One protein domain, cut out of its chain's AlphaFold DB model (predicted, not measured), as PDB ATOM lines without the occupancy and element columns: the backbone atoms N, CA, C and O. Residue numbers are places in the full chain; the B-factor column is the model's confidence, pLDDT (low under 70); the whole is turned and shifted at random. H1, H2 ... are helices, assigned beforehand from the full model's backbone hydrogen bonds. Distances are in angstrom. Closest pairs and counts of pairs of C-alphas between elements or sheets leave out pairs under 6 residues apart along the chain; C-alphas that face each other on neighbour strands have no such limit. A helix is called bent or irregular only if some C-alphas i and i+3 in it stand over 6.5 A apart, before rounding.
ATOM      1  N   ASP A  28      76.058   3.374  24.182       85.25
ATOM      2  CA  ASP A  28      77.018   3.741  25.215       85.25
ATOM      3  C   ASP A  28      78.388   3.968  24.552       85.25
ATOM      4  O   ASP A  28      79.004   3.057  23.984       85.25
ATOM      5  N   LEU A  29      78.870   5.211  24.603       86.38
ATOM      6  CA  LEU A  29      80.174   5.607  24.071       86.38
ATOM      7  C   LEU A  29      81.300   4.726  24.654       86.38
ATOM      8  O   LEU A  29      82.305   4.457  23.984       86.38
ATOM      9  N   GLY A  30      81.117   4.224  25.880       88.62
ATOM     10  CA  GLY A  30      82.018   3.276  26.532       88.62
ATOM     11  C   GLY A  30      82.070   1.897  25.863       88.62
ATOM     12  O   GLY A  30      83.121   1.256  25.867       88.62
ATOM     13  N   GLU A  31      80.984   1.421  25.255       84.69
ATOM     14  CA  GLU A  31      80.986   0.167  24.491       84.69
ATOM     15  C   GLU A  31      81.593   0.358  23.103       84.69
ATOM     16  O   GLU A  31      82.438  -0.437  22.678       84.69
ATOM     17  N   ALA A  32      81.244   1.455  22.427       79.69
ATOM     18  CA  ALA A  32      81.796   1.783  21.115       79.69
ATOM     19  C   ALA A  32      83.328   1.916  21.161       79.69
ATOM     20  O   ALA A  32      84.033   1.359  20.319       79.69
ATOM     21  N   THR A  33      83.858   2.596  22.183       86.19
ATOM     22  CA  THR A  33      85.311   2.736  22.378       86.19
ATOM     23  C   THR A  33      86.001   1.388  22.579       86.19
ATOM     24  O   THR A  33      87.024   1.150  21.940       86.19
ATOM     25  N   LYS A  34      85.424   0.460  23.358       88.38
ATOM     26  CA  LYS A  34      85.966  -0.906  23.515       88.38
ATOM     27  C   LYS A  34      86.045  -1.642  22.181       88.38
ATOM     28  O   LYS A  34      87.080  -2.236  21.880       88.38
ATOM     29  N   VAL A  35      84.987  -1.584  21.370       81.56
ATOM     30  CA  VAL A  35      84.963  -2.223  20.044       81.56
ATOM     31  C   VAL A  35      86.051  -1.635  19.147       81.56
ATOM     32  O   VAL A  35      86.823  -2.386  18.552       81.56
ATOM     33  N   VAL A  36      86.176  -0.305  19.100       82.06
ATOM     34  CA  VAL A  36      87.216   0.374  18.312       82.06
ATOM     35  C   VAL A  36      88.617  -0.008  18.793       82.06
ATOM     36  O   VAL A  36      89.475  -0.309  17.966       82.06
ATOM     37  N   THR A  37      88.863  -0.058  20.106       87.00
ATOM     38  CA  THR A  37      90.163  -0.470  20.661       87.00
ATOM     39  C   THR A  37      90.501  -1.917  20.305       87.00
ATOM     40  O   THR A  37      91.632  -2.194  19.909       87.00
ATOM     41  N   ILE A  38      89.531  -2.834  20.385       87.50
ATOM     42  CA  ILE A  38      89.723  -4.241  20.002       87.50
ATOM     43  C   ILE A  38      90.047  -4.350  18.508       87.50
ATOM     44  O   ILE A  38      91.001  -5.033  18.136       87.50
ATOM     45  N   LEU A  39      89.298  -3.647  17.652       81.88
ATOM     46  CA  LEU A  39      89.540  -3.635  16.209       81.88
ATOM     47  C   LEU A  39      90.912  -3.045  15.866       81.88
ATOM     48  O   LEU A  39      91.625  -3.611  15.040       81.88
ATOM     49  N   ALA A  40      91.311  -1.956  16.523       85.00
ATOM     50  CA  ALA A  40      92.621  -1.340  16.331       85.00
ATOM     51  C   ALA A  40      93.761  -2.269  16.772       85.00
ATOM     52  O   ALA A  40      94.739  -2.426  16.041       85.00
ATOM     53  N   ALA A  41      93.624  -2.936  17.924       88.06
ATOM     54  CA  ALA A  41      94.598  -3.914  18.402       88.06
ATOM     55  C   ALA A  41      94.713  -5.113  17.447       88.06
ATOM     56  O   ALA A  41      95.817  -5.568  17.148       88.06
ATOM     57  N   PHE A  42      93.585  -5.592  16.918       87.12
ATOM     58  CA  PHE A  42      93.564  -6.688  15.954       87.12
ATOM     59  C   PHE A  42      94.181  -6.291  14.609       87.12
ATOM     60  O   PHE A  42      94.974  -7.054  14.053       87.12
ATOM     61  N   ALA A  43      93.881  -5.086  14.112       85.94
ATOM     62  CA  ALA A  43      94.514  -4.524  12.921       85.94
ATOM     63  C   ALA A  43      96.026  -4.440  13.116       85.94
ATOM     64  O   ALA A  43      96.785  -4.963  12.307       85.94
ATOM     65  N   TYR A  44      96.463  -3.871  14.237       86.94
ATOM     66  CA  TYR A  44      97.872  -3.753  14.570       86.94
ATOM     67  C   TYR A  44      98.586  -5.110  14.603       86.94
ATOM     68  O   TYR A  44      99.608  -5.281  13.940       86.94
ATOM     69  N   ALA A  45      98.026  -6.091  15.317       87.81
ATOM     70  CA  ALA A  45      98.585  -7.437  15.394       87.81
ATOM     71  C   ALA A  45      98.658  -8.103  14.012       87.81
ATOM     72  O   ALA A  45      99.675  -8.696  13.660       87.81
ATOM     73  N   THR A  46      97.606  -7.955  13.205       86.88
ATOM     74  CA  THR A  46      97.547  -8.490  11.838       86.88
ATOM     75  C   THR A  46      98.620  -7.873  10.946       86.88
ATOM     76  O   THR A  46      99.329  -8.593  10.244       86.88
ATOM     77  N   GLY A  47      98.780  -6.550  11.000       85.25
ATOM     78  CA  GLY A  47      99.804  -5.844  10.241       85.25
ATOM     79  C   GLY A  47     101.218  -6.195  10.691       85.25
ATOM     80  O   GLY A  47     102.077  -6.425   9.847       85.25
ATOM     81  N   ALA A  48     101.447  -6.326  12.000       86.38
ATOM     82  CA  ALA A  48     102.718  -6.801  12.540       86.38
ATOM     83  C   ALA A  48     103.043  -8.223  12.055       86.38
ATOM     84  O   ALA A  48     104.146  -8.465  11.579       86.38
ATOM     85  N   ILE A  49     102.087  -9.157  12.086       86.88
ATOM     86  CA  ILE A  49     102.297 -10.518  11.563       86.88
ATOM     87  C   ILE A  49     102.603 -10.488  10.064       86.88
ATOM     88  O   ILE A  49     103.533 -11.169   9.627       86.88
ATOM     89  N   ALA A  50     101.854  -9.707   9.283       85.25
ATOM     90  CA  ALA A  50     102.049  -9.613   7.840       85.25
ATOM     91  C   ALA A  50     103.439  -9.062   7.499       85.25
ATOM     92  O   ALA A  50     104.225  -9.713   6.814       85.25
ATOM     93  N   ILE A  51     103.790  -7.904   8.055       83.31
ATOM     94  CA  ILE A  51     105.089  -7.268   7.829       83.31
ATOM     95  C   ILE A  51     106.225  -8.170   8.306       83.31
ATOM     96  O   ILE A  51     107.202  -8.348   7.580       83.31
ATOM     97  N   ASN A  52     106.083  -8.810   9.468       82.94
ATOM     98  CA  ASN A  52     107.135  -9.671   9.991       82.94
ATOM     99  C   ASN A  52     107.320 -10.932   9.152       82.94
ATOM    100  O   ASN A  52     108.450 -11.348   8.915       82.94
ATOM    101  N   THR A  53     106.231 -11.517   8.655       82.00
ATOM    102  CA  THR A  53     106.296 -12.673   7.753       82.00
ATOM    103  C   THR A  53     106.970 -12.289   6.434       82.00
ATOM    104  O   THR A  53     107.808 -13.041   5.932       82.00
ATOM    105  N   TYR A  54     106.667 -11.101   5.901       81.56
ATOM    106  CA  TYR A  54     107.303 -10.587   4.690       81.56
ATOM    107  C   TYR A  54     108.798 -10.341   4.891       81.56
ATOM    108  O   TYR A  54     109.618 -10.878   4.151       81.56
ATOM    109  N   LEU A  55     109.168  -9.581   5.920       78.12
ATOM    110  CA  LEU A  55     110.561  -9.255   6.217       78.12
ATOM    111  C   LEU A  55     111.378 -10.512   6.540       78.12
ATOM    112  O   LEU A  55     112.482 -10.671   6.024       78.12
ATOM    113  N   HIS A  56     110.800 -11.467   7.270       78.50
ATOM    114  CA  HIS A  56     111.429 -12.763   7.506       78.50
ATOM    115  C   HIS A  56     111.659 -13.542   6.201       78.50
ATOM    116  O   HIS A  56     112.704 -14.167   6.038       78.50
ATOM    117  N   SER A  57     110.729 -13.484   5.236       73.31
ATOM    118  CA  SER A  57     110.928 -14.106   3.914       73.31
ATOM    119  C   SER A  57     112.094 -13.486   3.127       73.31
ATOM    120  O   SER A  57     112.677 -14.150   2.273       73.31
ATOM    121  N   LEU A  58     112.464 -12.245   3.458       69.81
ATOM    122  CA  LEU A  58     113.631 -11.538   2.931       69.81
ATOM    123  C   LEU A  58     114.902 -11.744   3.778       69.81
ATOM    124  O   LEU A  58     115.948 -11.193   3.446       69.81
ATOM    125  N   GLY A  59     114.837 -12.528   4.861       65.69
ATOM    126  CA  GLY A  59     115.964 -12.755   5.775       65.69
ATOM    127  C   GLY A  59     116.197 -11.629   6.790       65.69
ATOM    128  O   GLY A  59     117.254 -11.576   7.415       65.69
ATOM    129  N   ILE A  60     115.226 -10.729   6.969       69.69
ATOM    130  CA  ILE A  60     115.312  -9.566   7.860       69.69
ATOM    131  C   ILE A  60     114.623  -9.902   9.184       69.69
ATOM    132  O   ILE A  60     113.455 -10.287   9.197       69.69
ATOM    133  N   VAL A  61     115.350  -9.768  10.300       65.12
ATOM    134  CA  VAL A  61     114.908 -10.250  11.628       65.12
ATOM    135  C   VAL A  61     114.631  -9.116  12.633       65.12
ATOM    136  O   VAL A  61     114.104  -9.381  13.710       65.12
ATOM    137  N   ASP A  62     114.949  -7.854  12.321       57.75
ATOM    138  CA  ASP A  62     114.785  -6.742  13.273       57.75
ATOM    139  C   ASP A  62     113.422  -6.045  13.139       57.75
ATOM    140  O   ASP A  62     113.040  -5.579  12.066       57.75
ATOM    141  N   PHE A  63     112.703  -5.939  14.263       55.47
ATOM    142  CA  PHE A  63     111.383  -5.313  14.329       55.47
ATOM    143  C   PHE A  63     111.348  -4.155  15.321       55.47
ATOM    144  O   PHE A  63     111.333  -4.335  16.538       55.47
ATOM    145  N   SER A  64     111.228  -2.944  14.784       58.25
ATOM    146  CA  SER A  64     110.732  -1.794  15.536       58.25
ATOM    147  C   SER A  64     109.205  -1.910  15.674       58.25
ATOM    148  O   SER A  64     108.454  -1.453  14.811       58.25
ATOM    149  N   PHE A  65     108.750  -2.505  16.779       56.41
ATOM    150  CA  PHE A  65     107.354  -2.832  17.127       56.41
ATOM    151  C   PHE A  65     106.430  -1.632  17.433       56.41
ATOM    152  O   PHE A  65     105.568  -1.737  18.301       56.41
ATOM    153  N   ALA A  66     106.564  -0.486  16.766       60.25
ATOM    154  CA  ALA A  66     105.702   0.674  17.039       60.25
ATOM    155  C   ALA A  66     105.583   1.636  15.849       60.25
ATOM    156  O   ALA A  66     105.767   2.844  15.992       60.25
ATOM    157  N   LYS A  67     105.307   1.119  14.645       77.88
ATOM    158  CA  LYS A  67     105.161   1.969  13.452       77.88
ATOM    159  C   LYS A  67     103.694   2.124  13.051       77.88
ATOM    160  O   LYS A  67     103.021   1.109  12.887       77.88
ATOM    161  N   PRO A  68     103.208   3.356  12.791       78.88
ATOM    162  CA  PRO A  68     101.868   3.587  12.237       78.88
ATOM    163  C   PRO A  68     101.601   2.797  10.946       78.88
ATOM    164  O   PRO A  68     100.472   2.384  10.693       78.88
ATOM    165  N   LYS A  69     102.660   2.512  10.172       79.94
ATOM    166  CA  LYS A  69     102.619   1.650   8.982       79.94
ATOM    167  C   LYS A  69     102.051   0.253   9.276       79.94
ATOM    168  O   LYS A  69     101.263  -0.237   8.479       79.94
ATOM    169  N   LEU A  70     102.363  -0.338  10.437       81.25
ATOM    170  CA  LEU A  70     101.822  -1.642  10.848       81.25
ATOM    171  C   LEU A  70     100.298  -1.590  10.980       81.25
ATOM    172  O   LEU A  70      99.602  -2.472  10.489       81.25
ATOM    173  N   LEU A  71      99.770  -0.531  11.595       84.50
ATOM    174  CA  LEU A  71      98.330  -0.356  11.754       84.50
ATOM    175  C   LEU A  71      97.642  -0.172  10.397       84.50
ATOM    176  O   LEU A  71      96.616  -0.799  10.149       84.50
ATOM    177  N   LEU A  72      98.227   0.626   9.502       84.44
ATOM    178  CA  LEU A  72      97.680   0.863   8.166       84.44
ATOM    179  C   LEU A  72      97.667  -0.410   7.311       84.44
ATOM    180  O   LEU A  72      96.622  -0.765   6.770       84.44
ATOM    181  N   THR A  73      98.780  -1.148   7.257       84.75
ATOM    182  CA  THR A  73      98.833  -2.460   6.591       84.75
ATOM    183  C   THR A  73      97.818  -3.423   7.197       84.75
ATOM    184  O   THR A  73      97.090  -4.091   6.466       84.75
ATOM    185  N   GLY A  74      97.712  -3.451   8.524       85.00
ATOM    186  CA  GLY A  74      96.703  -4.220   9.238       85.00
ATOM    187  C   GLY A  74      95.276  -3.896   8.808       85.00
ATOM    188  O   GLY A  74      94.507  -4.805   8.507       85.00
ATOM    189  N   ILE A  75      94.933  -2.608   8.712       85.88
ATOM    190  CA  ILE A  75      93.628  -2.154   8.215       85.88
ATOM    191  C   ILE A  75      93.401  -2.637   6.785       85.88
ATOM    192  O   ILE A  75      92.316  -3.137   6.505       85.88
ATOM    193  N   VAL A  76      94.394  -2.538   5.894       85.69
ATOM    194  CA  VAL A  76      94.248  -3.025   4.513       85.69
ATOM    195  C   VAL A  76      93.979  -4.530   4.496       85.69
ATOM    196  O   VAL A  76      93.017  -4.949   3.860       85.69
ATOM    197  N   VAL A  77      94.757  -5.328   5.239       85.44
ATOM    198  CA  VAL A  77      94.576  -6.791   5.337       85.44
ATOM    199  C   VAL A  77      93.180  -7.137   5.853       85.44
ATOM    200  O   VAL A  77      92.505  -8.008   5.302       85.44
ATOM    201  N   LEU A  78      92.730  -6.462   6.914       85.75
ATOM    202  CA  LEU A  78      91.408  -6.694   7.488       85.75
ATOM    203  C   LEU A  78      90.299  -6.249   6.548       85.75
ATOM    204  O   LEU A  78      89.312  -6.960   6.403       85.75
ATOM    205  N   PHE A  79      90.451  -5.104   5.894       84.31
ATOM    206  CA  PHE A  79      89.467  -4.600   4.949       84.31
ATOM    207  C   PHE A  79      89.315  -5.552   3.765       84.31
ATOM    208  O   PHE A  79      88.191  -5.915   3.419       84.31
ATOM    209  N   THR A  80      90.420  -6.032   3.185       82.62
ATOM    210  CA  THR A  80      90.361  -7.027   2.108       82.62
ATOM    211  C   THR A  80      89.771  -8.337   2.608       82.62
ATOM    212  O   THR A  80      88.892  -8.889   1.952       82.62
ATOM    213  N   TYR A  81      90.169  -8.809   3.790       82.88
ATOM    214  CA  TYR A  81      89.595 -10.009   4.392       82.88
ATOM    215  C   TYR A  81      88.079  -9.889   4.583       82.88
ATOM    216  O   TYR A  81      87.339 -10.778   4.169       82.88
ATOM    217  N   LEU A  82      87.607  -8.784   5.162       81.06
ATOM    218  CA  LEU A  82      86.188  -8.514   5.392       81.06
ATOM    219  C   LEU A  82      85.421  -8.391   4.079       81.06
ATOM    220  O   LEU A  82      84.323  -8.931   3.969       81.06
ATOM    221  N   LEU A  83      85.996  -7.735   3.072       77.00
ATOM    222  CA  LEU A  83      85.381  -7.607   1.754       77.00
ATOM    223  C   LEU A  83      85.231  -8.980   1.083       77.00
ATOM    224  O   LEU A  83      84.152  -9.287   0.574       77.00
ATOM    225  N   LEU A  84      86.254  -9.840   1.171       76.00
ATOM    226  CA  LEU A  84      86.197 -11.225   0.690       76.00
ATOM    227  C   LEU A  84      85.238 -12.097   1.521       76.00
ATOM    228  O   LEU A  84      84.574 -12.974   0.971       76.00
ATOM    229  N   ALA A  85      85.154 -11.872   2.831       76.44
ATOM    230  CA  ALA A  85      84.258 -12.597   3.727       76.44
ATOM    231  C   ALA A  85      82.804 -12.111   3.624       76.44
ATOM    232  O   ALA A  85      81.891 -12.845   4.008       76.44
ATOM    233  N   SER A  86      82.571 -10.905   3.092       75.50
ATOM    234  CA  SER A  86      81.256 -10.261   3.066       75.50
ATOM    235  C   SER A  86      80.158 -11.114   2.422       75.50
ATOM    236  O   SER A  86      79.100 -11.219   3.041       75.50
ATOM    237  N   PRO A  87      80.353 -11.820   1.284       70.19
ATOM    238  CA  PRO A  87      79.281 -12.621   0.698       70.19
ATOM    239  C   PRO A  87      78.888 -13.780   1.615       70.19
ATOM    240  O   PRO A  87      77.706 -14.036   1.831       70.19
ATOM    241  N   ALA A  88      79.875 -14.447   2.213       69.81
ATOM    242  CA  ALA A  88      79.634 -15.544   3.139       69.81
ATOM    243  C   ALA A  88      78.997 -15.054   4.452       69.81
ATOM    244  O   ALA A  88      78.102 -15.716   4.982       69.81
ATOM    245  N   PHE A  89      79.383 -13.867   4.931       70.81
ATOM    246  CA  PHE A  89      78.746 -13.212   6.070       70.81
ATOM    247  C   PHE A  89      77.285 -12.849   5.780       70.81
ATOM    248  O   PHE A  89      76.411 -13.195   6.569       70.81
ATOM    249  N   PHE A  90      76.984 -12.224   4.639       68.81
ATOM    250  CA  PHE A  90      75.608 -11.903   4.241       68.81
ATOM    251  C   PHE A  90      74.747 -13.160   4.097       68.81
ATOM    252  O   PHE A  90      73.586 -13.162   4.510       68.81
ATOM    253  N   VAL A  91      75.311 -14.248   3.569       66.44
ATOM    254  CA  VAL A  91      74.636 -15.551   3.518       66.44
ATOM    255  C   VAL A  91      74.316 -16.036   4.930       66.44
ATOM    256  O   VAL A  91      73.149 -16.293   5.226       66.44
ATOM    257  N   ALA A  92      75.311 -16.093   5.817       67.94
ATOM    258  CA  ALA A  92      75.134 -16.489   7.213       67.94
ATOM    259  C   ALA A  92      74.078 -15.630   7.934       67.94
ATOM    260  O   ALA A  92      73.155 -16.162   8.557       67.94
ATOM    261  N   TRP A  93      74.162 -14.310   7.781       67.75
ATOM    262  CA  TRP A  93      73.234 -13.336   8.346       67.75
ATOM    263  C   TRP A  93      71.806 -13.506   7.815       67.75
ATOM    264  O   TRP A  93      70.845 -13.528   8.589       67.75
ATOM    265  N   SER A  94      71.641 -13.683   6.501       65.69
ATOM    266  CA  SER A  94      70.327 -13.911   5.879       65.69
ATOM    267  C   SER A  94      69.661 -15.200   6.374       65.69
ATOM    268  O   SER A  94      68.436 -15.279   6.467       65.69
ATOM    269  N   MET A  95      70.459 -16.214   6.723       62.38
ATOM    270  CA  MET A  95      69.959 -17.454   7.312       62.38
ATOM    271  C   MET A  95      69.536 -17.270   8.769       62.38
ATOM    272  O   MET A  95      68.539 -17.868   9.179       62.38
ATOM    273  N   ALA A  96      70.278 -16.466   9.532       64.12
ATOM    274  CA  ALA A  96      69.976 -16.174  10.929       64.12
ATOM    275  C   ALA A  96      68.706 -15.318  11.070       64.12
ATOM    276  O   ALA A  96      67.812 -15.657  11.835       64.12
ATOM    277  N   THR A  97      68.568 -14.257  10.272       64.88
ATOM    278  CA  THR A  97      67.449 -13.295  10.368       64.88
ATOM    279  C   THR A  97      66.089 -13.856   9.949       64.88
ATOM    280  O   THR A  97      65.055 -13.380  10.406       64.88
ATOM    281  N   ARG A  98      66.041 -14.920   9.139       63.66
ATOM    282  CA  ARG A  98      64.772 -15.571   8.751       63.66
ATOM    283  C   ARG A  98      64.141 -16.435   9.858       63.66
ATOM    284  O   ARG A  98      63.174 -17.140   9.580       63.66
ATOM    285  N   VAL A 109      69.351 -25.061   0.378       64.12
ATOM    286  CA  VAL A 109      70.816 -25.174   0.290       64.12
ATOM    287  C   VAL A 109      71.319 -24.641  -1.061       64.12
ATOM    288  O   VAL A 109      72.406 -24.077  -1.135       64.12
ATOM    289  N   GLY A 110      70.471 -24.697  -2.096       71.75
ATOM    290  CA  GLY A 110      70.689 -24.060  -3.389       71.75
ATOM    291  C   GLY A 110      70.965 -22.552  -3.342       71.75
ATOM    292  O   GLY A 110      71.869 -22.114  -4.031       71.75
ATOM    293  N   HIS A 111      70.283 -21.742  -2.526       69.81
ATOM    294  CA  HIS A 111      70.545 -20.289  -2.458       69.81
ATOM    295  C   HIS A 111      71.924 -19.975  -1.859       69.81
ATOM    296  O   HIS A 111      72.632 -19.100  -2.351       69.81
ATOM    297  N   ILE A 112      72.319 -20.727  -0.828       66.25
ATOM    298  CA  ILE A 112      73.644 -20.635  -0.194       66.25
ATOM    299  C   ILE A 112      74.712 -21.028  -1.210       66.25
ATOM    300  O   ILE A 112      75.689 -20.306  -1.397       66.25
ATOM    301  N   ALA A 113      74.497 -22.152  -1.900       71.56
ATOM    302  CA  ALA A 113      75.394 -22.625  -2.940       71.56
ATOM    303  C   ALA A 113      75.502 -21.612  -4.088       71.56
ATOM    304  O   ALA A 113      76.611 -21.323  -4.510       71.56
ATOM    305  N   ILE A 114      74.397 -21.017  -4.549       76.75
ATOM    306  CA  ILE A 114      74.396 -20.020  -5.631       76.75
ATOM    307  C   ILE A 114      75.184 -18.769  -5.238       76.75
ATOM    308  O   ILE A 114      75.983 -18.298  -6.041       76.75
ATOM    309  N   LEU A 115      75.012 -18.239  -4.024       69.25
ATOM    310  CA  LEU A 115      75.756 -17.052  -3.581       69.25
ATOM    311  C   LEU A 115      77.250 -17.352  -3.396       69.25
ATOM    312  O   LEU A 115      78.096 -16.585  -3.858       69.25
ATOM    313  N   LEU A 116      77.581 -18.494  -2.788       71.25
ATOM    314  CA  LEU A 116      78.966 -18.914  -2.579       71.25
ATOM    315  C   LEU A 116      79.669 -19.202  -3.915       71.25
ATOM    316  O   LEU A 116      80.714 -18.622  -4.199       71.25
ATOM    317  N   ILE A 117      79.067 -20.035  -4.768       78.62
ATOM    318  CA  ILE A 117      79.589 -20.376  -6.099       78.62
ATOM    319  C   ILE A 117      79.627 -19.133  -6.988       78.62
ATOM    320  O   ILE A 117      80.623 -18.916  -7.665       78.62
ATOM    321  N   GLY A 118      78.591 -18.292  -6.970       76.62
ATOM    322  CA  GLY A 118      78.538 -17.057  -7.752       76.62
ATOM    323  C   GLY A 118      79.666 -16.093  -7.387       76.62
ATOM    324  O   GLY A 118      80.355 -15.596  -8.277       76.62
ATOM    325  N   SER A 119      79.921 -15.897  -6.088       68.75
ATOM    326  CA  SER A 119      81.064 -15.098  -5.627       68.75
ATOM    327  C   SER A 119      82.400 -15.711  -6.059       68.75
ATOM    328  O   SER A 119      83.239 -15.009  -6.618       68.75
ATOM    329  N   LEU A 120      82.567 -17.032  -5.917       72.12
ATOM    330  CA  LEU A 120      83.773 -17.739  -6.350       72.12
ATOM    331  C   LEU A 120      83.996 -17.622  -7.866       72.12
ATOM    332  O   LEU A 120      85.128 -17.442  -8.300       72.12
ATOM    333  N   MET A 121      82.930 -17.682  -8.668       77.75
ATOM    334  CA  MET A 121      82.990 -17.542 -10.126       77.75
ATOM    335  C   MET A 121      83.334 -16.118 -10.562       77.75
ATOM    336  O   MET A 121      84.138 -15.954 -11.475       77.75
ATOM    337  N   LEU A 122      82.790 -15.090  -9.899       73.50
ATOM    338  CA  LEU A 122      83.178 -13.692 -10.140       73.50
ATOM    339  C   LEU A 122      84.668 -13.473  -9.852       73.50
ATOM    340  O   LEU A 122      85.373 -12.845 -10.640       73.50
ATOM    341  N   LEU A 123      85.154 -14.038  -8.749       67.31
ATOM    342  CA  LEU A 123      86.547 -13.924  -8.328       67.31
ATOM    343  C   LEU A 123      87.495 -14.726  -9.227       67.31
ATOM    344  O   LEU A 123      88.564 -14.231  -9.581       67.31
ATOM    345  N   LEU A 124      87.085 -15.924  -9.655       73.12
ATOM    346  CA  LEU A 124      87.791 -16.701 -10.674       73.12
ATOM    347  C   LEU A 124      87.843 -15.926 -11.994       73.12
ATOM    348  O   LEU A 124      88.900 -15.852 -12.608       73.12
ATOM    349  N   GLY A 125      86.736 -15.302 -12.405       74.25
ATOM    350  CA  GLY A 125      86.675 -14.446 -13.589       74.25
ATOM    351  C   GLY A 125      87.643 -13.267 -13.504       74.25
ATOM    352  O   GLY A 125      88.403 -13.035 -14.443       74.25
ATOM    353  N   ALA A 126      87.687 -12.577 -12.359       71.06
ATOM    354  CA  ALA A 126      88.647 -11.504 -12.104       71.06
ATOM    355  C   ALA A 126      90.101 -12.012 -12.136       71.06
ATOM    356  O   ALA A 126      90.950 -11.396 -12.777       71.06
ATOM    357  N   SER A 127      90.384 -13.167 -11.519       68.50
ATOM    358  CA  SER A 127      91.715 -13.788 -11.543       68.50
ATOM    359  C   SER A 127      92.135 -14.193 -12.953       68.50
ATOM    360  O   SER A 127      93.272 -13.934 -13.335       68.50
ATOM    361  N   VAL A 128      91.238 -14.804 -13.729       71.19
ATOM    362  CA  VAL A 128      91.478 -15.164 -15.130       71.19
ATOM    363  C   VAL A 128      91.770 -13.899 -15.930       71.19
ATOM    364  O   VAL A 128      92.799 -13.836 -16.597       71.19
ATOM    365  N   PHE A 129      90.936 -12.864 -15.810       75.94
ATOM    366  CA  PHE A 129      91.159 -11.585 -16.483       75.94
ATOM    367  C   PHE A 129      92.546 -11.002 -16.168       75.94
ATOM    368  O   PHE A 129      93.258 -10.604 -17.089       75.94
ATOM    369  N   SER A 130      92.976 -11.032 -14.902       67.06
ATOM    370  CA  SER A 130      94.329 -10.614 -14.508       67.06
ATOM    371  C   SER A 130      95.433 -11.501 -15.098       67.06
ATOM    372  O   SER A 130      96.419 -10.976 -15.604       67.06
ATOM    373  N   CYS A 131      95.271 -12.829 -15.094       66.06
ATOM    374  CA  CYS A 131      96.248 -13.777 -15.648       66.06
ATOM    375  C   CYS A 131      96.413 -13.673 -17.174       66.06
ATOM    376  O   CYS A 131      97.417 -14.135 -17.717       66.06
ATOM    377  N   PHE A 132      95.423 -13.125 -17.882       70.56
ATOM    378  CA  PHE A 132      95.488 -12.910 -19.329       70.56
ATOM    379  C   PHE A 132      96.137 -11.576 -19.721       70.56
ATOM    380  O   PHE A 132      96.419 -11.382 -20.905       70.56
ATOM    381  N   GLN A 133      96.424 -10.687 -18.766       72.25
ATOM    382  CA  GLN A 133      97.222  -9.496 -19.043       72.25
ATOM    383  C   GLN A 133      98.671  -9.910 -19.340       72.25
ATOM    384  O   GLN A 133      99.274 -10.703 -18.620       72.25
ATOM    385  N   THR A 134      99.225  -9.394 -20.440       60.84
ATOM    386  CA  THR A 134     100.561  -9.743 -20.969       60.84
ATOM    387  C   THR A 134     101.696  -9.457 -19.995       60.84
ATOM    388  O   THR A 134     102.744 -10.100 -20.059       60.84
ATOM    389  N   HIS A 135     101.464  -8.541 -19.062       55.75
ATOM    390  CA  HIS A 135     102.310  -8.320 -17.909       55.75
ATOM    391  C   HIS A 135     101.451  -8.532 -16.667       55.75
ATOM    392  O   HIS A 135     100.524  -7.750 -16.443       55.75
ATOM    393  N   PRO A 136     101.729  -9.573 -15.863       54.97
ATOM    394  CA  PRO A 136     101.238  -9.637 -14.499       54.97
ATOM    395  C   PRO A 136     101.559  -8.292 -13.864       54.97
ATOM    396  O   PRO A 136     102.726  -7.900 -13.799       54.97
ATOM    397  N   SER A 137     100.528  -7.543 -13.478       53.41
ATOM    398  CA  SER A 137     100.749  -6.324 -12.712       53.41
ATOM    399  C   SER A 137     101.630  -6.675 -11.507       53.41
ATOM    400  O   SER A 137     101.549  -7.792 -10.981       53.41
ATOM    401  N   MET A 138     102.475  -5.733 -11.064       43.16
ATOM    402  CA  MET A 138     103.397  -5.904  -9.920       43.16
ATOM    403  C   MET A 138     102.692  -6.377  -8.624       43.16
ATOM    404  O   MET A 138     103.346  -6.801  -7.681       43.16
ATOM    405  N   GLY A 139     101.355  -6.392  -8.674       50.69
ATOM    406  CA  GLY A 139     100.300  -7.017  -7.885       50.69
ATOM    407  C   GLY A 139     100.411  -8.438  -7.347       50.69
ATOM    408  O   GLY A 139      99.750  -8.762  -6.362       50.69
ATOM    409  N   GLN A 140     101.055  -9.341  -8.074       61.88
ATOM    410  CA  GLN A 140     100.685 -10.748  -7.931       61.88
ATOM    411  C   GLN A 140     101.902 -11.657  -7.985       61.88
ATOM    412  O   GLN A 140     101.990 -12.541  -8.832       61.88
ATOM    413  N   SER A 141     102.830 -11.491  -7.045       65.38
ATOM    414  CA  SER A 141     103.946 -12.426  -6.808       65.38
ATOM    415  C   SER A 141     103.490 -13.888  -6.769       65.38
ATOM    416  O   SER A 141     104.188 -14.763  -7.269       65.38
ATOM    417  N   THR A 142     102.290 -14.173  -6.264       65.94
ATOM    418  CA  THR A 142     101.719 -15.530  -6.265       65.94
ATOM    419  C   THR A 142     101.202 -15.961  -7.627       65.94
ATOM    420  O   THR A 142     101.399 -17.115  -7.992       65.94
ATOM    421  N   VAL A 143     100.627 -15.057  -8.428       67.88
ATOM    422  CA  VAL A 143     100.367 -15.357  -9.847       67.88
ATOM    423  C   VAL A 143     101.687 -15.581 -10.559       67.88
ATOM    424  O   VAL A 143     101.786 -16.541 -11.303       67.88
ATOM    425  N   TRP A 144     102.727 -14.801 -10.268       71.25
ATOM    426  CA  TRP A 144     104.058 -14.988 -10.836       71.25
ATOM    427  C   TRP A 144     104.691 -16.318 -10.423       71.25
ATOM    428  O   TRP A 144     105.292 -16.999 -11.248       71.25
ATOM    429  N   GLN A 145     104.544 -16.727  -9.165       75.25
ATOM    430  CA  GLN A 145     105.062 -17.993  -8.656       75.25
ATOM    431  C   GLN A 145     104.306 -19.173  -9.267       75.25
ATOM    432  O   GLN A 145     104.934 -20.095  -9.787       75.25
ATOM    433  N   VAL A 146     102.972 -19.122  -9.285       77.12
ATOM    434  CA  VAL A 146     102.140 -20.134  -9.949       77.12
ATOM    435  C   VAL A 146     102.430 -20.159 -11.448       77.12
ATOM    436  O   VAL A 146     102.566 -21.237 -12.016       77.12
ATOM    437  N   TRP A 147     102.606 -19.007 -12.091       75.81
ATOM    438  CA  TRP A 147     102.980 -18.883 -13.500       75.81
ATOM    439  C   TRP A 147     104.355 -19.488 -13.776       75.81
ATOM    440  O   TRP A 147     104.509 -20.242 -14.732       75.81
ATOM    441  N   ARG A 148     105.345 -19.226 -12.917       80.06
ATOM    442  CA  ARG A 148     106.691 -19.806 -13.012       80.06
ATOM    443  C   ARG A 148     106.645 -21.329 -12.895       80.06
ATOM    444  O   ARG A 148     107.311 -22.007 -13.668       80.06
ATOM    445  N   ILE A 149     105.851 -21.856 -11.962       80.06
ATOM    446  CA  ILE A 149     105.702 -23.302 -11.737       80.06
ATOM    447  C   ILE A 149     104.944 -23.966 -12.892       80.06
ATOM    448  O   ILE A 149     105.353 -25.008 -13.395       80.06
ATOM    449  N   THR A 150     103.829 -23.376 -13.317       82.12
ATOM    450  CA  THR A 150     102.955 -23.968 -14.342       82.12
ATOM    451  C   THR A 150     103.482 -23.765 -15.763       82.12
ATOM    452  O   THR A 150     103.102 -24.525 -16.658       82.12
ATOM    453  N   ASN A 151     104.349 -22.765 -15.966       84.06
ATOM    454  CA  ASN A 151     104.875 -22.293 -17.248       84.06
ATOM    455  C   ASN A 151     103.808 -22.372 -18.358       84.06
ATOM    456  O   ASN A 151     103.889 -23.218 -19.263       84.06
ATOM    457  N   PRO A 152     102.732 -21.570 -18.244       76.06
ATOM    458  CA  PRO A 152     101.517 -21.816 -19.006       76.06
ATOM    459  C   PRO A 152     101.680 -21.544 -20.507       76.06
ATOM    460  O   PRO A 152     100.936 -22.107 -21.312       76.06
ATOM    461  N   GLY A 153     102.684 -20.751 -20.903       81.94
ATOM    462  CA  GLY A 153     103.002 -20.475 -22.303       81.94
ATOM    463  C   GLY A 153     101.779 -20.013 -23.110       81.94
ATOM    464  O   GLY A 153     100.942 -19.237 -22.633       81.94
ATOM    465  N   GLY A 154     101.662 -20.513 -24.344       82.75
ATOM    466  CA  GLY A 154     100.495 -20.299 -25.212       82.75
ATOM    467  C   GLY A 154      99.294 -21.211 -24.920       82.75
ATOM    468  O   GLY A 154      98.282 -21.114 -25.605       82.75
ATOM    469  N   SER A 155      99.377 -22.110 -23.932       90.75
ATOM    470  CA  SER A 155      98.330 -23.104 -23.676       90.75
ATOM    471  C   SER A 155      97.214 -22.546 -22.787       90.75
ATOM    472  O   SER A 155      97.437 -22.197 -21.626       90.75
ATOM    473  N   VAL A 156      95.984 -22.516 -23.310       88.06
ATOM    474  CA  VAL A 156      94.794 -22.033 -22.585       88.06
ATOM    475  C   VAL A 156      94.505 -22.871 -21.334       88.06
ATOM    476  O   VAL A 156      94.207 -22.314 -20.280       88.06
ATOM    477  N   SER A 157      94.648 -24.200 -21.407       87.94
ATOM    478  CA  SER A 157      94.357 -25.094 -20.276       87.94
ATOM    479  C   SER A 157      95.287 -24.852 -19.086       87.94
ATOM    480  O   SER A 157      94.830 -24.815 -17.944       87.94
ATOM    481  N   LYS A 158      96.576 -24.598 -19.337       84.50
ATOM    482  CA  LYS A 158      97.532 -24.259 -18.274       84.50
ATOM    483  C   LYS A 158      97.241 -22.898 -17.639       84.50
ATOM    484  O   LYS A 158      97.388 -22.762 -16.429       84.50
ATOM    485  N   ARG A 159      96.791 -21.909 -18.421       82.38
ATOM    486  CA  ARG A 159      96.367 -20.595 -17.892       82.38
ATOM    487  C   ARG A 159      95.133 -20.710 -16.997       82.38
ATOM    488  O   ARG A 159      95.086 -20.079 -15.940       82.38
ATOM    489  N   LEU A 160      94.166 -21.543 -17.385       83.62
ATOM    490  CA  LEU A 160      92.996 -21.845 -16.554       83.62
ATOM    491  C   LEU A 160      93.403 -22.539 -15.251       83.62
ATOM    492  O   LEU A 160      92.956 -22.126 -14.183       83.62
ATOM    493  N   LEU A 161      94.301 -23.528 -15.317       85.88
ATOM    494  CA  LEU A 161      94.816 -24.211 -14.128       85.88
ATOM    495  C   LEU A 161      95.559 -23.250 -13.188       85.88
ATOM    496  O   LEU A 161      95.306 -23.257 -11.987       85.88
ATOM    497  N   ALA A 162      96.435 -22.396 -13.723       82.31
ATOM    498  CA  ALA A 162      97.142 -21.383 -12.941       82.31
ATOM    499  C   ALA A 162      96.165 -20.432 -12.230       82.31
ATOM    500  O   ALA A 162      96.294 -20.185 -11.032       82.31
ATOM    501  N   SER A 163      95.138 -19.961 -12.943       80.88
ATOM    502  CA  SER A 163      94.109 -19.076 -12.381       80.88
ATOM    503  C   SER A 163      93.286 -19.772 -11.292       80.88
ATOM    504  O   SER A 163      93.007 -19.182 -10.247       80.88
ATOM    505  N   LEU A 164      92.945 -21.049 -11.495       83.94
ATOM    506  CA  LEU A 164      92.251 -21.859 -10.497       83.94
ATOM    507  C   LEU A 164      93.094 -22.034  -9.229       83.94
ATOM    508  O   LEU A 164      92.563 -21.893  -8.133       83.94
ATOM    509  N   LEU A 165      94.397 -22.299  -9.363       84.88
ATOM    510  CA  LEU A 165      95.309 -22.454  -8.224       84.88
ATOM    511  C   LEU A 165      95.453 -21.161  -7.418       84.88
ATOM    512  O   LEU A 165      95.417 -21.204  -6.191       84.88
ATOM    513  N   VAL A 166      95.565 -20.012  -8.090       81.00
ATOM    514  CA  VAL A 166      95.631 -18.692  -7.436       81.00
ATOM    515  C   VAL A 166      94.332 -18.401  -6.693       81.00
ATOM    516  O   VAL A 166      94.353 -18.019  -5.523       81.00
ATOM    517  N   THR A 167      93.198 -18.640  -7.352       81.81
ATOM    518  CA  THR A 167      91.867 -18.489  -6.757       81.81
ATOM    519  C   THR A 167      91.742 -19.387  -5.523       81.81
ATOM    520  O   THR A 167      91.384 -18.926  -4.441       81.81
ATOM    521  N   LEU A 168      92.119 -20.661  -5.631       83.62
ATOM    522  CA  LEU A 168      92.063 -21.585  -4.504       83.62
ATOM    523  C   LEU A 168      92.963 -21.125  -3.348       83.62
ATOM    524  O   LEU A 168      92.511 -21.115  -2.210       83.62
ATOM    525  N   ALA A 169      94.192 -20.688  -3.624       80.81
ATOM    526  CA  ALA A 169      95.129 -20.245  -2.592       80.81
ATOM    527  C   ALA A 169      94.618 -19.025  -1.801       80.81
ATOM    528  O   ALA A 169      94.770 -18.983  -0.582       80.81
ATOM    529  N   VAL A 170      93.995 -18.054  -2.475       78.38
ATOM    530  CA  VAL A 170      93.518 -16.811  -1.842       78.38
ATOM    531  C   VAL A 170      92.161 -16.990  -1.163       78.38
ATOM    532  O   VAL A 170      91.963 -16.513  -0.044       78.38
ATOM    533  N   TYR A 171      91.217 -17.674  -1.812       77.81
ATOM    534  CA  TYR A 171      89.822 -17.697  -1.360       77.81
ATOM    535  C   TYR A 171      89.484 -18.882  -0.463       77.81
ATOM    536  O   TYR A 171      88.592 -18.755   0.377       77.81
ATOM    537  N   LEU A 172      90.182 -20.017  -0.589       81.38
ATOM    538  CA  LEU A 172      89.902 -21.187   0.246       81.38
ATOM    539  C   LEU A 172      90.017 -20.874   1.749       81.38
ATOM    540  O   LEU A 172      89.087 -21.233   2.474       81.38
ATOM    541  N   PRO A 173      91.056 -20.160   2.239       78.25
ATOM    542  CA  PRO A 173      91.126 -19.784   3.648       78.25
ATOM    543  C   PRO A 173      89.938 -18.914   4.076       78.25
ATOM    544  O   PRO A 173      89.317 -19.183   5.099       78.25
ATOM    545  N   VAL A 174      89.543 -17.924   3.270       78.12
ATOM    546  CA  VAL A 174      88.416 -17.039   3.614       78.12
ATOM    547  C   VAL A 174      87.095 -17.806   3.681       78.12
ATOM    548  O   VAL A 174      86.309 -17.607   4.608       78.12
ATOM    549  N   LEU A 175      86.859 -18.727   2.744       78.44
ATOM    550  CA  LEU A 175      85.662 -19.571   2.740       78.44
ATOM    551  C   LEU A 175      85.607 -20.479   3.972       78.44
ATOM    552  O   LEU A 175      84.564 -20.567   4.622       78.44
ATOM    553  N   ILE A 176      86.726 -21.121   4.321       78.75
ATOM    554  CA  ILE A 176      86.832 -21.954   5.527       78.75
ATOM    555  C   ILE A 176      86.556 -21.109   6.780       78.75
ATOM    556  O   ILE A 176      85.799 -21.529   7.661       78.75
ATOM    557  N   ALA A 177      87.114 -19.900   6.847       75.88
ATOM    558  CA  ALA A 177      86.916 -18.997   7.970       75.88
ATOM    559  C   ALA A 177      85.450 -18.548   8.102       75.88
ATOM    560  O   ALA A 177      84.862 -18.630   9.177       75.88
ATOM    561  N   ALA A 178      84.806 -18.147   7.008       74.50
ATOM    562  CA  ALA A 178      83.418 -17.704   7.059       74.50
ATOM    563  C   ALA A 178      82.448 -18.847   7.405       74.50
ATOM    564  O   ALA A 178      81.541 -18.676   8.225       74.50
ATOM    565  N   MET A 179      82.665 -20.038   6.835       75.25
ATOM    566  CA  MET A 179      81.855 -21.219   7.151       75.25
ATOM    567  C   MET A 179      82.027 -21.654   8.607       75.25
ATOM    568  O   MET A 179      81.046 -22.026   9.252       75.25
ATOM    569  N   SER A 180      83.245 -21.584   9.143       75.12
ATOM    570  CA  SER A 180      83.502 -21.923  10.544       75.12
ATOM    571  C   SER A 180      82.867 -20.923  11.512       75.12
ATOM    572  O   SER A 180      82.223 -21.360  12.464       75.12
ATOM    573  N   VAL A 181      82.909 -19.615  11.232       74.50
ATOM    574  CA  VAL A 181      82.177 -18.599  12.019       74.50
ATOM    575  C   VAL A 181      80.677 -18.856  12.001       74.50
ATOM    576  O   VAL A 181      80.039 -18.832  13.052       74.50
ATOM    577  N   TYR A 182      80.105 -19.156  10.834       73.50
ATOM    578  CA  TYR A 182      78.683 -19.477  10.730       73.50
ATOM    579  C   TYR A 182      78.306 -20.710  11.563       73.50
ATOM    580  O   TYR A 182      77.313 -20.696  12.297       73.50
ATOM    581  N   VAL A 183      79.107 -21.777  11.481       74.62
ATOM    582  CA  VAL A 183      78.901 -22.983  12.293       74.62
ATOM    583  C   VAL A 183      79.017 -22.656  13.783       74.62
ATOM    584  O   VAL A 183      78.161 -23.090  14.553       74.62
ATOM    585  N   ALA A 184      80.011 -21.860  14.185       72.81
ATOM    586  CA  ALA A 184      80.203 -21.439  15.570       72.81
ATOM    587  C   ALA A 184      79.002 -20.637  16.096       72.81
ATOM    588  O   ALA A 184      78.432 -21.006  17.120       72.81
ATOM    589  N   ALA A 185      78.562 -19.609  15.362       71.12
ATOM    590  CA  ALA A 185      77.412 -18.782  15.729       71.12
ATOM    591  C   ALA A 185      76.144 -19.630  15.908       71.12
ATOM    592  O   ALA A 185      75.464 -19.554  16.928       71.12
ATOM    593  N   ARG A 186      75.884 -20.550  14.973       72.19
ATOM    594  CA  ARG A 186      74.716 -21.436  15.050       72.19
ATOM    595  C   ARG A 186      74.765 -22.401  16.237       72.19
ATOM    596  O   ARG A 186      73.721 -22.785  16.770       72.19
ATOM    597  N   LEU A 187      75.954 -22.879  16.597       73.81
ATOM    598  CA  LEU A 187      76.132 -23.738  17.768       73.81
ATOM    599  C   LEU A 187      75.922 -22.951  19.057       73.81
ATOM    600  O   LEU A 187      75.266 -23.472  19.959       73.81
ATOM    601  N   PHE A 188      76.411 -21.712  19.095       74.12
ATOM    602  CA  PHE A 188      76.241 -20.794  20.211       74.12
ATOM    603  C   PHE A 188      74.761 -20.472  20.455       74.12
ATOM    604  O   PHE A 188      74.275 -20.746  21.547       74.12
ATOM    605  N   ASP A 189      74.012 -20.053  19.427       70.81
ATOM    606  CA  ASP A 189      72.573 -19.740  19.538       70.81
ATOM    607  C   ASP A 189      71.746 -20.919  20.076       70.81
ATOM    608  O   ASP A 189      70.785 -20.768  20.833       70.81
ATOM    609  N   ARG A 190      72.124 -22.143  19.692       71.50
ATOM    610  CA  ARG A 190      71.476 -23.369  20.178       71.50
ATOM    611  C   ARG A 190      71.824 -23.706  21.622       71.50
ATOM    612  O   ARG A 190      71.078 -24.475  22.236       71.50
ATOM    613  N   GLU A 191      72.963 -23.242  22.121       76.56
ATOM    614  CA  GLU A 191      73.361 -23.405  23.519       76.56
ATOM    615  C   GLU A 191      72.634 -22.381  24.395       76.56
ATOM    616  O   GLU A 191      72.050 -22.780  25.398       76.56
ATOM    617  N   THR A 192      72.535 -21.118  23.969       76.56
ATOM    618  CA  THR A 192      71.764 -20.076  24.675       76.56
ATOM    619  C   THR A 192      70.262 -20.358  24.717       76.56
ATOM    620  O   THR A 192      69.611 -20.037  25.709       76.56
ATOM    621  N   ALA A 193      69.698 -21.001  23.690       78.44
ATOM    622  CA  ALA A 193      68.281 -21.383  23.675       78.44
ATOM    623  C   ALA A 193      67.953 -22.641  24.516       78.44
ATOM    624  O   ALA A 193      66.778 -22.941  24.748       78.44
ATOM    625  N   GLY A 194      68.954 -23.419  24.941       69.38
ATOM    626  CA  GLY A 194      68.769 -24.659  25.701       69.38
ATOM    627  C   GLY A 194      68.926 -24.450  27.208       69.38
ATOM    628  O   GLY A 194      69.878 -23.823  27.654       69.38
ATOM    629  N   ARG A 195      68.016 -25.010  28.021       64.12
ATOM    630  CA  ARG A 195      68.140 -25.001  29.494       64.12
ATOM    631  C   ARG A 195      69.495 -25.578  29.957       64.12
ATOM    632  O   ARG A 195      69.984 -26.524  29.334       64.12
ATOM    633  N   PRO A 196      70.063 -25.068  31.067       58.41
ATOM    634  CA  PRO A 196      71.396 -25.430  31.544       58.41
ATOM    635  C   PRO A 196      71.432 -26.889  32.014       58.41
ATOM    636  O   PRO A 196      71.040 -27.205  33.133       58.41
ATOM    637  N   ALA A 197      71.902 -27.791  31.154       54.84
ATOM    638  CA  ALA A 197      72.270 -29.148  31.542       54.84
ATOM    639  C   ALA A 197      73.808 -29.249  31.639       54.84
ATOM    640  O   ALA A 197      74.501 -28.814  30.717       54.84
ATOM    641  N   PRO A 198      74.369 -29.822  32.720       56.31
ATOM    642  CA  PRO A 198      75.793 -29.724  33.065       56.31
ATOM    643  C   PRO A 198      76.704 -30.729  32.336       56.31
ATOM    644  O   PRO A 198      77.797 -31.026  32.808       56.31
ATOM    645  N   GLN A 199      76.298 -31.270  31.186       60.16
ATOM    646  CA  GLN A 199      77.185 -32.131  30.404       60.16
ATOM    647  C   GLN A 199      78.039 -31.279  29.468       60.16
ATOM    648  O   GLN A 199      77.509 -30.482  28.690       60.16
ATOM    649  N   ILE A 200      79.365 -31.466  29.525       62.47
ATOM    650  CA  ILE A 200      80.307 -30.975  28.512       62.47
ATOM    651  C   ILE A 200      79.901 -31.637  27.197       62.47
ATOM    652  O   ILE A 200      80.263 -32.769  26.887       62.47
ATOM    653  N   SER A 201      79.017 -30.953  26.484       69.56
ATOM    654  CA  SER A 201      78.341 -31.509  25.332       69.56
ATOM    655  C   SER A 201      79.262 -31.417  24.124       69.56
ATOM    656  O   SER A 201      80.022 -30.460  23.970       69.56
ATOM    657  N   LEU A 202      79.133 -32.385  23.217       72.31
ATOM    658  CA  LEU A 202      79.723 -32.394  21.872       72.31
ATOM    659  C   LEU A 202      79.628 -31.023  21.157       72.31
ATOM    660  O   LEU A 202      80.440 -30.699  20.295       72.31
ATOM    661  N   ARG A 203      78.650 -30.190  21.539       66.38
ATOM    662  CA  ARG A 203      78.456 -28.828  21.031       66.38
ATOM    663  C   ARG A 203      79.557 -27.861  21.454       66.38
ATOM    664  O   ARG A 203      80.049 -27.149  20.589       66.38
ATOM    665  N   ARG A 204      79.987 -27.868  22.722       73.31
ATOM    666  CA  ARG A 204      81.105 -27.024  23.185       73.31
ATOM    667  C   ARG A 204      82.396 -27.393  22.470       73.31
ATOM    668  O   ARG A 204      83.117 -26.515  22.018       73.31
ATOM    669  N   PHE A 205      82.635 -28.693  22.293       70.50
ATOM    670  CA  PHE A 205      83.754 -29.175  21.488       70.50
ATOM    671  C   PHE A 205      83.659 -28.673  20.039       70.50
ATOM    672  O   PHE A 205      84.614 -28.105  19.521       70.50
ATOM    673  N   SER A 206      82.491 -28.797  19.402       67.38
ATOM    674  CA  SER A 206      82.281 -28.313  18.034       67.38
ATOM    675  C   SER A 206      82.411 -26.789  17.898       67.38
ATOM    676  O   SER A 206      82.873 -26.326  16.858       67.38
ATOM    677  N   LEU A 207      82.021 -26.017  18.917       72.44
ATOM    678  CA  LEU A 207      82.211 -24.565  18.971       72.44
ATOM    679  C   LEU A 207      83.705 -24.226  19.018       72.44
ATOM    680  O   LEU A 207      84.180 -23.453  18.190       72.44
ATOM    681  N   VAL A 208      84.450 -24.848  19.937       71.81
ATOM    682  CA  VAL A 208      85.905 -24.659  20.071       71.81
ATOM    683  C   VAL A 208      86.621 -25.029  18.774       71.81
ATOM    684  O   VAL A 208      87.456 -24.264  18.299       71.81
ATOM    685  N   MET A 209      86.253 -26.152  18.151       69.12
ATOM    686  CA  MET A 209      86.813 -26.564  16.863       69.12
ATOM    687  C   MET A 209      86.504 -25.563  15.749       69.12
ATOM    688  O   MET A 209      87.388 -25.247  14.958       69.12
ATOM    689  N   ALA A 210      85.281 -25.032  15.687       68.25
ATOM    690  CA  ALA A 210      84.920 -24.025  14.696       68.25
ATOM    691  C   ALA A 210      85.725 -22.725  14.883       68.25
ATOM    692  O   ALA A 210      86.263 -22.194  13.916       68.25
ATOM    693  N   VAL A 211      85.896 -22.259  16.123       71.62
ATOM    694  CA  VAL A 211      86.747 -21.096  16.431       71.62
ATOM    695  C   VAL A 211      88.210 -21.365  16.064       71.62
ATOM    696  O   VAL A 211      88.852 -20.514  15.453       71.62
ATOM    697  N   ALA A 212      88.738 -22.552  16.370       67.62
ATOM    698  CA  ALA A 212      90.103 -22.924  16.004       67.62
ATOM    699  C   ALA A 212      90.306 -22.926  14.478       67.62
ATOM    700  O   ALA A 212      91.288 -22.370  13.986       67.62
ATOM    701  N   VAL A 213      89.356 -23.489  13.722       70.62
ATOM    702  CA  VAL A 213      89.380 -23.480  12.250       70.62
ATOM    703  C   VAL A 213      89.339 -22.053  11.705       70.62
ATOM    704  O   VAL A 213      90.096 -21.748  10.786       70.62
ATOM    705  N   PHE A 214      88.522 -21.170  12.288       76.81
ATOM    706  CA  PHE A 214      88.498 -19.752  11.925       76.81
ATOM    707  C   PHE A 214      89.871 -19.100  12.110       76.81
ATOM    708  O   PHE A 214      90.400 -18.529  11.161       76.81
ATOM    709  N   VAL A 215      90.481 -19.248  13.292       75.81
ATOM    710  CA  VAL A 215      91.792 -18.653  13.599       75.81
ATOM    711  C   VAL A 215      92.870 -19.156  12.637       75.81
ATOM    712  O   VAL A 215      93.602 -18.352  12.061       75.81
ATOM    713  N   VAL A 216      92.945 -20.472  12.411       74.62
ATOM    714  CA  VAL A 216      93.917 -21.071  11.480       74.62
ATOM    715  C   VAL A 216      93.704 -20.554  10.059       74.62
ATOM    716  O   VAL A 216      94.668 -20.219   9.372       74.62
ATOM    717  N   ALA A 217      92.453 -20.445   9.617       74.88
ATOM    718  CA  ALA A 217      92.123 -19.948   8.292       74.88
ATOM    719  C   ALA A 217      92.435 -18.449   8.127       74.88
ATOM    720  O   ALA A 217      92.942 -18.045   7.080       74.88
ATOM    721  N   THR A 218      92.221 -17.631   9.163       77.00
ATOM    722  CA  THR A 218      92.630 -16.218   9.178       77.00
ATOM    723  C   THR A 218      94.151 -16.077   9.110       77.00
ATOM    724  O   THR A 218      94.642 -15.313   8.283       77.00
ATOM    725  N   ILE A 219      94.908 -16.849   9.899       79.31
ATOM    726  CA  ILE A 219      96.380 -16.863   9.819       79.31
ATOM    727  C   ILE A 219      96.829 -17.287   8.415       79.31
ATOM    728  O   ILE A 219      97.677 -16.630   7.814       79.31
ATOM    729  N   GLY A 220      96.216 -18.335   7.857       75.31
ATOM    730  CA  GLY A 220      96.473 -18.781   6.488       75.31
ATOM    731  C   GLY A 220      96.241 -17.674   5.458       75.31
ATOM    732  O   GLY A 220      97.093 -17.455   4.599       75.31
ATOM    733  N   TYR A 221      95.140 -16.925   5.577       84.44
ATOM    734  CA  TYR A 221      94.878 -15.767   4.722       84.44
ATOM    735  C   TYR A 221      95.937 -14.673   4.885       84.44
ATOM    736  O   TYR A 221      96.415 -14.166   3.878       84.44
ATOM    737  N   ILE A 222      96.332 -14.325   6.115       82.50
ATOM    738  CA  ILE A 222      97.366 -13.307   6.364       82.50
ATOM    739  C   ILE A 222      98.682 -13.719   5.699       82.50
ATOM    740  O   ILE A 222      99.299 -12.908   5.009       82.50
ATOM    741  N   CYS A 223      99.088 -14.983   5.837       78.81
ATOM    742  CA  CYS A 223     100.276 -15.517   5.171       78.81
ATOM    743  C   CYS A 223     100.164 -15.417   3.644       78.81
ATOM    744  O   CYS A 223     101.107 -14.982   2.985       78.81
ATOM    745  N   VAL A 224      99.015 -15.791   3.074       79.06
ATOM    746  CA  VAL A 224      98.777 -15.676   1.629       79.06
ATOM    747  C   VAL A 224      98.835 -14.214   1.200       79.06
ATOM    748  O   VAL A 224      99.633 -13.895   0.330       79.06
ATOM    749  N   PHE A 225      98.094 -13.322   1.860       84.44
ATOM    750  CA  PHE A 225      98.073 -11.886   1.586       84.44
ATOM    751  C   PHE A 225      99.470 -11.269   1.610       84.44
ATOM    752  O   PHE A 225      99.838 -10.492   0.730       84.44
ATOM    753  N   THR A 226     100.256 -11.628   2.617       80.44
ATOM    754  CA  THR A 226     101.630 -11.154   2.777       80.44
ATOM    755  C   THR A 226     102.487 -11.560   1.585       80.44
ATOM    756  O   THR A 226     103.220 -10.751   1.021       80.44
ATOM    757  N   ASN A 227     102.357 -12.814   1.164       75.88
ATOM    758  CA  ASN A 227     103.133 -13.342   0.056       75.88
ATOM    759  C   ASN A 227     102.622 -12.876  -1.307       75.88
ATOM    760  O   ASN A 227     103.421 -12.872  -2.236       75.88
ATOM    761  N   THR A 228     101.339 -12.512  -1.442       72.50
ATOM    762  CA  THR A 228     100.679 -12.152  -2.709       72.50
ATOM    763  C   THR A 228     100.621 -10.640  -2.951       72.50
ATOM    764  O   THR A 228     101.001 -10.175  -4.021       72.50
ATOM    765  N   PHE A 229     100.096  -9.884  -1.984       78.25
ATOM    766  CA  PHE A 229      99.579  -8.523  -2.161       78.25
ATOM    767  C   PHE A 229     100.427  -7.475  -1.452       78.25
ATOM    768  O   PHE A 229     100.497  -6.343  -1.918       78.25
ATOM    769  N   TYR A 230     101.092  -7.827  -0.350       80.94
ATOM    770  CA  TYR A 230     101.828  -6.844   0.450       80.94
ATOM    771  C   TYR A 230     102.907  -6.102  -0.354       80.94
ATOM    772  O   TYR A 230     103.030  -4.886  -0.258       80.94
ATOM    773  N   SER A 231     103.624  -6.819  -1.223       77.12
ATOM    774  CA  SER A 231     104.695  -6.255  -2.057       77.12
ATOM    775  C   SER A 231     104.210  -5.168  -3.042       77.12
ATOM    776  O   SER A 231     104.976  -4.336  -3.511       77.12
ATOM    777  N   VAL A 232     102.914  -5.150  -3.330       76.81
ATOM    778  CA  VAL A 232     102.255  -4.253  -4.289       76.81
ATOM    779  C   VAL A 232     101.787  -2.975  -3.626       76.81
ATOM    780  O   VAL A 232     101.616  -1.949  -4.282       76.81
ATOM    781  N   ILE A 233     101.475  -3.074  -2.334       78.19
ATOM    782  CA  ILE A 233     100.926  -1.963  -1.582       78.19
ATOM    783  C   ILE A 233     101.966  -0.842  -1.653       78.19
ATOM    784  O   ILE A 233     103.128  -1.088  -1.318       78.19
ATOM    785  N   PRO A 234     101.580   0.365  -2.105       77.06
ATOM    786  CA  PRO A 234     102.515   1.469  -2.193       77.06
ATOM    787  C   PRO A 234     103.160   1.740  -0.834       77.06
ATOM    788  O   PRO A 234     102.570   1.497   0.228       77.06
ATOM    789  N   GLN A 235     104.391   2.230  -0.863       75.56
ATOM    790  CA  GLN A 235     105.205   2.371   0.336       75.56
ATOM    791  C   GLN A 235     104.622   3.370   1.347       75.56
ATOM    792  O   GLN A 235     104.822   3.237   2.561       75.56
ATOM    793  N   GLU A 236     103.840   4.329   0.857       76.19
ATOM    794  CA  GLU A 236     103.083   5.301   1.644       76.19
ATOM    795  C   GLU A 236     102.040   4.614   2.536       76.19
ATOM    796  O   GLU A 236     101.766   5.080   3.641       76.19
ATOM    797  N   PHE A 237     101.513   3.466   2.097       73.25
ATOM    798  CA  PHE A 237     100.533   2.667   2.837       73.25
ATOM    799  C   PHE A 237     101.165   1.574   3.710       73.25
ATOM    800  O   PHE A 237     100.476   0.690   4.226       73.25
ATOM    801  N   GLY A 238     102.483   1.640   3.896       70.25
ATOM    802  CA  GLY A 238     103.234   0.687   4.702       70.25
ATOM    803  C   GLY A 238     103.640  -0.585   3.967       70.25
ATOM    804  O   GLY A 238     104.257  -1.427   4.600       70.25
TER     805      GLY A 238
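Overview. This is residues 28 to 98 and 109 to 238 of the 333 residues of an uncharacterized protein of Edaphobacter lichenicola (UniProt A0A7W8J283). A long helical hairpin, H5b and H6, has H1 and H2a crossing near H6's last residues, with H3, H4 and H5a grouped on another side. H2b packs on H5b and H3. The 201 printed residues hold six named helices, H1 to H6 in order, all helix. The whole is only just compact, close to loose, radius of gyration of the C-alphas 19.7 A, spanning 63 by 47 by 30 A.

Arrangement. H1, residues 29 to 57, touches H2a, residues 68 to 84, with residues 40 to 51 alone, about perpendicular at 81 degrees; closest C-alphas, Gly 47 and Gly 74, 3.6 A. By its hydrogen bonds H2 was assigned as one helix but is bent, C-alphas 84 and 87 being 7.1 A apart. Its arm H2b, residues 87 to 97, touches H3, residues 109 to 131; closest C-alphas, Val 91 and Ile 112, 6.4 A. H4, residues 141 to 150, and H5a, residues 156 to 170, form a hairpin; closest C-alphas, Val 146 and Ala 162, 6.0 A. H5, likewise one helix by its hydrogen bonds, is bent, C-alphas 170 and 173 being 6.7 A apart. H5b, residues 173 to 192, and H6, residues 202 to 228, form a hairpin at a shallow tilt of 24 degrees; closest C-alphas, Ala 177 and Phe 214, 4.3 A. In H1, H2a, H2b, H3, H4, H5a, H5b and H6 every O i to N i+4 pair is within hydrogen-bond range.

Along the chain. H1, 41.7 A long, begins at C-alpha 29 (80.174, 5.607, 24.071). H6, 38.1 A, ends at C-alpha 228 (100.679, -12.152, -2.709).

Size, cuts and confidence. Residues 99 to 108 are not printed; C-alphas 98 and 109 are 14.2 A apart across the cut. Of the links printed whole, none is long. Residues under pLDDT 70 include 58 to 66 and 134 to 143.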